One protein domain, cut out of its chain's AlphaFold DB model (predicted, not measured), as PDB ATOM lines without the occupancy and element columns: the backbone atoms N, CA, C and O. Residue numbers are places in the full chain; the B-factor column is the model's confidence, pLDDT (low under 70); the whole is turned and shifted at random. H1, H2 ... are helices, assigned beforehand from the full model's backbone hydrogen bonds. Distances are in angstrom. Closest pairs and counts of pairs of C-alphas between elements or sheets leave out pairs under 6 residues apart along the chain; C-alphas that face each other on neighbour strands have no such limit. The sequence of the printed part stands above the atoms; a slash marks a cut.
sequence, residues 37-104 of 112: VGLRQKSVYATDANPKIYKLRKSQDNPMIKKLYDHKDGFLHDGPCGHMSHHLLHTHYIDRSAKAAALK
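This is residues 37 to 104 of the 112 residues of the protein "Iron hydrogenase small subunit" of Pseudodesulfovibrio aespoeensis (strain ATCC 700646 / DSM 10631 / Aspo-2) (UniProt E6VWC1). The printed part traces a flat, open hook, with four short helices strung one after another along it and wide empty space between its two ends. H2, H3 and the loop of residues 69 to 82 between them lie at the turn of the hook; H1 makes most of one free end, and residues 91 to 104 stick out as an arm that ends in H4. You have 68 residues here, with H1, H2, H3 and H4 in that order and no named strand; the class is all helix, though helices hold 33 of the 68 residues, under half. The whole is extended, with a radius of gyration of the C-alphas of 19.5 A and spans of 53 by 43 by 10 A.

Find C-alpha 37 at (-11.848, 13.553, -33.995); from there H1, the longest helix, runs through residues 37 to 48, 16.9 A, to C-alpha 48 at (1.954, 21.007, -40.195). H2 is residues 63 to 68, 8.6 A, and H3 is residues 83 to 89, 10.0 A. H4, residues 97 to 104, spans 10.6 A and ends at C-alpha 104 at (-19.229, 18.830, -2.477).

Start from H1, which touches no helix; it is apart from H2, H3 and H4. H2 is apart from H3 and from H4, and H3 is apart from H4. In H1, H2, H3 and H4 every O i to N i+4 pair is within hydrogen-bond range.

Look to Lys 72 and Lys 104 for the two C-alphas farthest apart, 54.3 A. Residues 37 to 47, 50 to 55 and 91 to 104 stand free; without them the body spans 34 by 22 by 10 A. The links H1 to H2 and H2 to H3 are long, 14 residues each, and H3 to H4 is short, 7 residues. The printed part has no cut; its mean pLDDT is 94.3, and no printed residue is under 70.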
ATOM      1  N   VAL A  37     -12.887  12.915 -34.809       90.06
ATOM      2  CA  VAL A  37     -11.848  13.553 -33.995       90.06
ATOM      3  C   VAL A  37     -10.470  13.172 -34.526       90.06
ATOM      4  O   VAL A  37      -9.670  14.072 -34.798       90.06
ATOM      5  N   GLY A  38     -10.222  11.882 -34.766       90.94
ATOM      6  CA  GLY A  38      -8.972  11.402 -35.345       90.94
ATOM      7  C   GLY A  38      -8.724  11.963 -36.741       90.94
ATOM      8  O   GLY A  38      -7.615  12.413 -37.035       90.94
ATOM      9  N   LEU A  39      -9.760  12.061 -37.579       91.94
ATOM     10  CA  LEU A  39      -9.649  12.673 -38.907       91.94
ATOM     11  C   LEU A  39      -9.253  14.157 -38.846       91.94
ATOM     12  O   LEU A  39      -8.352  14.588 -39.573       91.94
ATOM     13  N   ARG A  40      -9.875  14.940 -37.955       93.62
ATOM     14  CA  ARG A  40      -9.520  16.358 -37.746       93.62
ATOM     15  C   ARG A  40      -8.086  16.499 -37.252       93.62
ATOM     16  O   ARG A  40      -7.326  17.298 -37.796       93.62
ATOM     17  N   GLN A  41      -7.707  15.692 -36.266       95.69
ATOM     18  CA  GLN A  41      -6.360  15.683 -35.708       95.69
ATOM     19  C   GLN A  41      -5.316  15.338 -36.779       95.69
ATOM     20  O   GLN A  41      -4.330  16.057 -36.950       95.69
ATOM     21  N   LYS A  42      -5.563  14.279 -37.556       95.31
ATOM     22  CA  LYS A  42      -4.696  13.843 -38.654       95.31
ATOM     23  C   LYS A  42      -4.531  14.929 -39.709       95.31
ATOM     24  O   LYS A  42      -3.414  15.152 -40.164       95.31
ATOM     25  N   SER A  43      -5.614  15.610 -40.085       95.00
ATOM     26  CA  SER A  43      -5.558  16.696 -41.063       95.00
ATOM     27  C   SER A  43      -4.649  17.832 -40.594       95.00
ATOM     28  O   SER A  43      -3.768  18.232 -41.351       95.00
ATOM     29  N   VAL A  44      -4.793  18.290 -39.346       95.81
ATOM     30  CA  VAL A  44      -3.961  19.367 -38.781       95.81
ATOM     31  C   VAL A  44      -2.476  18.996 -38.810       95.81
ATOM     32  O   VAL A  44      -1.660  19.765 -39.318       95.81
ATOM     33  N   TYR A  45      -2.115  17.801 -38.336       95.75
ATOM     34  CA  TYR A  45      -0.711  17.378 -38.309       95.75
ATOM     35  C   TYR A  45      -0.141  17.075 -39.696       95.75
ATOM     36  O   TYR A  45       1.034  17.338 -39.941       95.75
ATOM     37  N   ALA A  46      -0.954  16.565 -40.625       96.12
ATOM     38  CA  ALA A  46      -0.530  16.370 -42.008       96.12
ATOM     39  C   ALA A  46      -0.216  17.707 -42.694       96.12
ATOM     40  O   ALA A  46       0.734  17.788 -43.472       96.12
ATOM     41  N   THR A  47      -0.980  18.763 -42.394       95.06
ATOM     42  CA  THR A  47      -0.693  20.120 -42.872       95.06
ATOM     43  C   THR A  47       0.578  20.680 -42.231       95.06
ATOM     44  O   THR A  47       1.434  21.168 -42.966       95.06
ATOM     45  N   ASP A  48       0.741  20.564 -40.907       95.12
ATOM     46  CA  ASP A  48       1.954  21.007 -40.195       95.12
ATOM     47  C   ASP A  48       3.224  20.333 -40.737       95.12
ATOM     48  O   ASP A  48       4.221  20.994 -41.020       95.12
ATOM     49  N   ALA A  49       3.171  19.020 -40.972       94.00
ATOM     50  CA  ALA A  49       4.299  18.248 -41.481       94.00
ATOM     51  C   ALA A  49       4.621  18.521 -42.960       94.00
ATOM     52  O   ALA A  49       5.673  18.094 -43.435       94.00
ATOM     53  N   ASN A  50       3.741  19.200 -43.703       95.25
ATOM     54  CA  ASN A  50       3.917  19.422 -45.130       95.25
ATOM     55  C   ASN A  50       4.797  20.661 -45.401       95.25
ATOM     56  O   ASN A  50       4.305  21.792 -45.323       95.25
ATOM     57  N   PRO A  51       6.064  20.487 -45.836       91.50
ATOM     58  CA  PRO A  51       6.979  21.605 -46.080       91.50
ATOM     59  C   PRO A  51       6.568  22.472 -47.278       91.50
ATOM     60  O   PRO A  51       7.060  23.590 -47.428       91.50
ATOM     61  N   LYS A  52       5.665  21.978 -48.142       93.75
ATOM     62  CA  LYS A  52       5.095  22.769 -49.242       93.75
ATOM     63  C   LYS A  52       4.089  23.803 -48.734       93.75
ATOM     64  O   LYS A  52       3.918  24.825 -49.390       93.75
ATOM     65  N   ILE A  53       3.438  23.540 -47.595       93.50
ATOM     66  CA  ILE A  53       2.465  24.446 -46.972       93.50
ATOM     67  C   ILE A  53       3.181  25.341 -45.960       93.50
ATOM     68  O   ILE A  53       3.216  26.559 -46.131       93.50
ATOM     69  N   TYR A  54       3.817  24.745 -44.948       92.56
ATOM     70  CA  TYR A  54       4.547  25.480 -43.918       92.56
ATOM     71  C   TYR A  54       6.055  25.319 -44.092       92.56
ATOM     72  O   TYR A  54       6.651  24.305 -43.734       92.56
ATOM     73  N   LYS A  55       6.689  26.373 -44.618       92.44
ATOM     74  CA  LYS A  55       8.147  26.422 -44.820       92.44
ATOM     75  C   LYS A  55       8.926  26.537 -43.505       92.44
ATOM     76  O   LYS A  55      10.039  26.033 -43.404       92.44
ATOM     77  N   LEU A  56       8.347  27.206 -42.506       93.19
ATOM     78  CA  LEU A  56       8.920  27.395 -41.174       93.19
ATOM     79  C   LEU A  56       7.961  26.801 -40.143       93.19
ATOM     80  O   LEU A  56       6.831  27.265 -40.027       93.19
ATOM     81  N   ARG A  57       8.416  25.786 -39.403       93.50
ATOM     82  CA  ARG A  57       7.602  25.087 -38.386       93.50
ATOM     83  C   ARG A  57       7.995  25.422 -36.951       93.50
ATOM     84  O   ARG A  57       7.212  25.250 -36.028       93.50
ATOM     85  N   LYS A  58       9.228  25.883 -36.749       93.69
ATOM     86  CA  LYS A  58       9.757  26.237 -35.432       93.69
ATOM     87  C   LYS A  58       9.505  27.719 -35.175       93.69
ATOM     88  O   LYS A  58       9.928  28.558 -35.970       93.69
ATOM     89  N   SER A  59       8.843  28.053 -34.068       94.81
ATOM     90  CA  SER A  59       8.465  29.435 -33.741       94.81
ATOM     91  C   SER A  59       9.669  30.378 -33.666       94.81
ATOM     92  O   SER A  59       9.575  31.517 -34.110       94.81
ATOM     93  N   GLN A  60      10.820  29.894 -33.190       94.06
ATOM     94  CA  GLN A  60      12.063  30.665 -33.122       94.06
ATOM     95  C   GLN A  60      12.671  30.996 -34.492       94.06
ATOM     96  O   GLN A  60      13.507  31.887 -34.576       94.06
ATOM     97  N   ASP A  61      12.261  30.312 -35.564       95.56
ATOM     98  CA  ASP A  61      12.711  30.615 -36.925       95.56
ATOM     99  C   ASP A  61      11.802  31.635 -37.624       95.56
ATOM    100  O   ASP A  61      12.170  32.157 -38.676       95.56
ATOM    101  N   ASN A  62      10.639  31.956 -37.044       96.12
ATOM    102  CA  ASN A  62       9.685  32.886 -37.635       96.12
ATOM    103  C   ASN A  62      10.265  34.319 -37.665       96.12
ATOM    104  O   ASN A  62      10.548  34.884 -36.604       96.12
ATOM    105  N   PRO A  63      10.402  34.948 -38.850       96.38
ATOM    106  CA  PRO A  63      11.007  36.275 -38.979       96.38
ATOM    107  C   PRO A  63      10.236  37.368 -38.230       96.38
ATOM    108  O   PRO A  63      10.846  38.299 -37.713       96.38
ATOM    109  N   MET A  64       8.909  37.249 -38.115       95.81
ATOM    110  CA  MET A  64       8.098  38.213 -37.367       95.81
ATOM    111  C   MET A  64       8.341  38.105 -35.859       95.81
ATOM    112  O   MET A  64       8.417  39.125 -35.181       95.81
ATOM    113  N   ILE A  65       8.530  36.885 -35.343       95.94
ATOM    114  CA  ILE A  65       8.872  36.659 -33.932       95.94
ATOM    115  C   ILE A  65      10.279  37.176 -33.638       95.94
ATOM    116  O   ILE A  65      10.468  37.872 -32.645       95.94
ATOM    117  N   LYS A  66      11.246  36.915 -34.528       96.06
ATOM    118  CA  LYS A  66      12.604  37.464 -34.397       96.06
ATOM    119  C   LYS A  66      12.600  38.991 -34.360       96.06
ATOM    120  O   LYS A  66      13.268  39.559 -33.513       96.06
ATOM    121  N   LYS A  67      11.812  39.643 -35.224       96.69
ATOM    122  CA  LYS A  67      11.668  41.106 -35.227       96.69
ATOM    123  C   LYS A  67      11.026  41.629 -33.940       96.69
ATOM    124  O   LYS A  67      11.439  42.660 -33.425       96.69
ATOM    125  N   LEU A  68      10.010  40.938 -33.424       96.50
ATOM    126  CA  LEU A  68       9.323  41.343 -32.196       96.50
ATOM    127  C   LEU A  68      10.256  41.322 -30.975       96.50
ATOM    128  O   LEU A  68      10.184  42.227 -30.148       96.50
ATOM    129  N   TYR A  69      11.114  40.304 -30.894       96.81
ATOM    130  CA  TYR A  69      12.083  40.085 -29.815       96.81
ATOM    131  C   TYR A  69      13.493  40.601 -30.144       96.81
ATOM    132  O   TYR A  69      14.458  40.213 -29.489       96.81
ATOM    133  N   ASP A  70      13.639  41.442 -31.170       96.25
ATOM    134  CA  ASP A  70      14.937  42.016 -31.514       96.25
ATOM    135  C   ASP A  70      15.421  42.925 -30.373       96.25
ATOM    136  O   ASP A  70      14.695  43.809 -29.923       96.25
ATOM    137  N   HIS A  71      16.649  42.713 -29.898       93.88
ATOM    138  CA  HIS A  71      17.210  43.460 -28.771       93.88
ATOM    139  C   HIS A  71      17.460  44.948 -29.066       93.88
ATOM    140  O   HIS A  71      17.645  45.721 -28.130       93.88
ATOM    141  N   LYS A  72      17.525  45.349 -30.340       93.44
ATOM    142  CA  LYS A  72      17.814  46.731 -30.744       93.44
ATOM    143  C   LYS A  72      16.537  47.530 -30.967       93.44
ATOM    144  O   LYS A  72      16.375  48.591 -30.379       93.44
ATOM    145  N   ASP A  73      15.641  46.985 -31.787       93.44
ATOM    146  CA  ASP A  73      14.478  47.714 -32.313       93.44
ATOM    147  C   ASP A  73      13.141  46.994 -32.038       93.44
ATOM    148  O   ASP A  73      12.082  47.413 -32.517       93.44
ATOM    149  N   GLY A  74      13.173  45.871 -31.315       92.75
ATOM    150  CA  GLY A  74      12.001  45.056 -31.014       92.75
ATOM    151  C   GLY A  74      11.174  45.612 -29.858       92.75
ATOM    152  O   GLY A  74      11.688  46.183 -28.901       92.75
ATOM    153  N   PHE A  75       9.859  45.403 -29.911       95.69
ATOM    154  CA  PHE A  75       8.961  45.806 -28.822       95.69
ATOM    155  C   PHE A  75       9.177  44.970 -27.548       95.69
ATOM    156  O   PHE A  75       9.027  45.472 -26.440       95.69
ATOM    157  N   LEU A  76       9.549  43.695 -27.700       95.75
ATOM    158  CA  LEU A  76       9.901  42.790 -26.603       95.75
ATOM    159  C   LEU A  76      11.422  42.577 -26.554       95.75
ATOM    160  O   LEU A  76      11.895  41.444 -26.467       95.75
ATOM    161  N   HIS A  77      12.190  43.667 -26.637       94.75
ATOM    162  CA  HIS A  77      13.655  43.631 -26.712       94.75
ATOM    163  C   HIS A  77      14.335  43.007 -25.484       94.75
ATOM    164  O   HIS A  77      15.471  42.562 -25.588       94.75
ATOM    165  N   ASP A  78      13.675  42.942 -24.322       94.25
ATOM    166  CA  ASP A  78      14.211  42.260 -23.130       94.25
ATOM    167  C   ASP A  78      14.326  40.738 -23.322       94.25
ATOM    168  O   ASP A  78      14.958  40.045 -22.526       94.25
ATOM    169  N   GLY A  79      13.723  40.210 -24.389       91.62
ATOM    170  CA  GLY A  79      13.723  38.794 -24.694       91.62
ATOM    171  C   GLY A  79      12.601  38.023 -23.988       91.62
ATOM    172  O   GLY A  79      11.776  38.585 -23.260       91.62
ATOM    173  N   PRO A  80      12.534  36.700 -24.219       94.00
ATOM    174  CA  PRO A  80      11.573  35.832 -23.550       94.00
ATOM    175  C   PRO A  80      11.716  35.916 -22.029       94.00
ATOM    176  O   PRO A  80      12.827  35.900 -21.509       94.00
ATOM    177  N   CYS A  81      10.590  35.955 -21.313       93.56
ATOM    178  CA  CYS A  81      10.541  36.167 -19.858       93.56
ATOM    179  C   CYS A  81      11.090  37.527 -19.370       93.56
ATOM    180  O   CYS A  81      11.285  37.692 -18.167       93.56
ATOM    181  N   GLY A  82      11.303  38.503 -20.261       93.12
ATOM    182  CA  GLY A  82      11.602  39.889 -19.891       93.12
ATOM    183  C   GLY A  82      10.420  40.598 -19.215       93.12
ATOM    184  O   GLY A  82       9.306  40.072 -19.182       93.12
ATOM    185  N   HIS A  83      10.633  41.813 -18.700       94.75
ATOM    186  CA  HIS A  83       9.615  42.540 -17.927       94.75
ATOM    187  C   HIS A  83       8.324  42.768 -18.732       94.75
ATOM    188  O   HIS A  83       7.233  42.407 -18.286       94.75
ATOM    189  N   MET A  84       8.452  43.285 -19.959       94.81
ATOM    190  CA  MET A  84       7.306  43.509 -20.850       94.81
ATOM    191  C   MET A  84       6.629  42.203 -21.283       94.81
ATOM    192  O   MET A  84       5.401  42.132 -21.336       94.81
ATOM    193  N   SER A  85       7.402  41.144 -21.538       95.69
ATOM    194  CA  SER A  85       6.852  39.821 -21.851       95.69
ATOM    195  C   SER A  85       6.092  39.226 -20.671       95.69
ATOM    196  O   SER A  85       5.030  38.648 -20.871       95.69
ATOM    197  N   HIS A  86       6.590  39.390 -19.445       96.31
ATOM    198  CA  HIS A  86       5.895  38.937 -18.248       96.31
ATOM    199  C   HIS A  86       4.581  39.695 -18.054       96.31
ATOM    200  O   HIS A  86       3.538  39.085 -17.853       96.31
ATOM    201  N   HIS A  87       4.608  41.020 -18.199       96.25
ATOM    202  CA  HIS A  87       3.417  41.845 -18.037       96.25
ATOM    203  C   HIS A  87       2.318  41.535 -19.068       96.25
ATOM    204  O   HIS A  87       1.138  41.549 -18.728       96.25
ATOM    205  N   LEU A  88       2.692  41.256 -20.322       96.31
ATOM    206  CA  LEU A  88       1.734  41.089 -21.420       96.31
ATOM    207  C   LEU A  88       1.359  39.632 -21.712       96.31
ATOM    208  O   LEU A  88       0.243  39.371 -22.159       96.31
ATOM    209  N   LEU A  89       2.291  38.693 -21.532       96.62
ATOM    210  CA  LEU A  89       2.155  37.310 -22.002       96.62
ATOM    211  C   LEU A  89       2.107  36.287 -20.861       96.62
ATOM    212  O   LEU A  89       1.786  35.126 -21.114       96.62
ATOM    213  N   HIS A  90       2.436  36.679 -19.626       96.94
ATOM    214  CA  HIS A  90       2.336  35.799 -18.463       96.94
ATOM    215  C   HIS A  90       1.067  36.111 -17.664       96.94
ATOM    216  O   HIS A  90       0.443  37.161 -17.797       96.94
ATOM    217  N   THR A  91       0.650  35.149 -16.848       97.06
ATOM    218  CA  THR A  91      -0.548  35.258 -16.017       97.06
ATOM    219  C   THR A  91      -0.343  34.535 -14.694       97.06
ATOM    220  O   THR A  91       0.617  33.777 -14.525       97.06
ATOM    221  N   HIS A  92      -1.260  34.754 -13.756       97.00
ATOM    222  CA  HIS A  92      -1.258  34.116 -12.449       97.00
ATOM    223  C   HIS A  92      -2.542  33.325 -12.228       97.00
ATOM    224  O   HIS A  92      -3.629  33.699 -12.674       97.00
ATOM    225  N   TYR A  93      -2.407  32.227 -11.494       96.81
ATOM    226  CA  TYR A  93      -3.530  31.400 -11.085       96.81
ATOM    227  C   TYR A  93      -3.986  31.787  -9.681       96.81
ATOM    228  O   TYR A  93      -3.189  32.186  -8.837       96.81
ATOM    229  N   ILE A  94      -5.284  31.641  -9.437       95.75
ATOM    230  CA  ILE A  94      -5.903  31.861  -8.130       95.75
ATOM    231  C   ILE A  94      -6.515  30.538  -7.694       95.75
ATOM    232  O   ILE A  94      -7.194  29.889  -8.496       95.75
ATOM    233  N   ASP A  95      -6.310  30.155  -6.435       95.69
ATOM    234  CA  ASP A  95      -6.930  28.953  -5.889       95.69
ATOM    235  C   ASP A  95      -8.464  29.100  -5.836       95.69
ATOM    236  O   ASP A  95      -9.018  30.054  -5.288       95.69
ATOM    237  N   ARG A  96      -9.161  28.136  -6.445       93.19
ATOM    238  CA  ARG A  96     -10.630  28.049  -6.500       93.19
ATOM    239  C   ARG A  96     -11.169  26.791  -5.809       93.19
ATOM    240  O   ARG A  96     -12.370  26.519  -5.895       93.19
ATOM    241  N   SER A  97     -10.314  26.048  -5.105       92.56
ATOM    242  CA  SER A  97     -10.634  24.793  -4.417       92.56
ATOM    243  C   SER A  97     -11.777  24.941  -3.406       92.56
ATOM    244  O   SER A  97     -12.668  24.091  -3.354       92.56
ATOM    245  N   ALA A  98     -11.833  26.066  -2.685       93.00
ATOM    246  CA  ALA A  98     -12.862  26.348  -1.685       93.00
ATOM    247  C   ALA A  98     -14.291  26.279  -2.255       93.00
ATOM    248  O   ALA A  98     -15.203  25.763  -1.609       93.00
ATOM    249  N   LYS A  99     -14.499  26.737  -3.499       90.44
ATOM    250  CA  LYS A  99     -15.818  26.687  -4.154       90.44
ATOM    251  C   LYS A  99     -16.214  25.257  -4.509       90.44
ATOM    252  O   LYS A  99     -17.359  24.867  -4.295       90.44
ATOM    253  N   ALA A 100     -15.267  24.466  -5.011       89.69
ATOM    254  CA  ALA A 100     -15.498  23.054  -5.295       89.69
ATOM    255  C   ALA A 100     -15.785  22.261  -4.007       89.69
ATOM    256  O   ALA A 100     -16.687  21.424  -3.994       89.69
ATOM    257  N   ALA A 101     -15.080  22.560  -2.910       90.38
ATOM    258  CA  ALA A 101     -15.331  21.965  -1.597       90.38
ATOM    259  C   ALA A 101     -16.733  22.311  -1.066       90.38
ATOM    260  O   ALA A 101     -17.456  21.416  -0.631       90.38
ATOM    261  N   ALA A 102     -17.159  23.572  -1.188       92.69
ATOM    262  CA  ALA A 102     -18.501  24.005  -0.799       92.69
ATOM    263  C   ALA A 102     -19.618  23.352  -1.637       92.69
ATOM    264  O   ALA A 102     -20.720  23.122  -1.143       92.69
ATOM    265  N   LEU A 103     -19.367  23.047  -2.915       91.69
ATOM    266  CA  LEU A 103     -20.317  22.297  -3.745       91.69
ATOM    267  C   LEU A 103     -20.397  20.830  -3.305       91.69
ATOM    268  O   LEU A 103     -21.495  20.298  -3.153       91.69
ATOM    269  N   LYS A 104     -19.257  20.198  -3.013       89.94
ATOM    270  CA  LYS A 104     -19.229  18.830  -2.477       89.94
ATOM    271  C   LYS A 104     -19.944  18.730  -1.129       89.94
ATOM    272  O   LYS A 104     -20.728  17.807  -0.935       89.94
TER     273      LYS A 104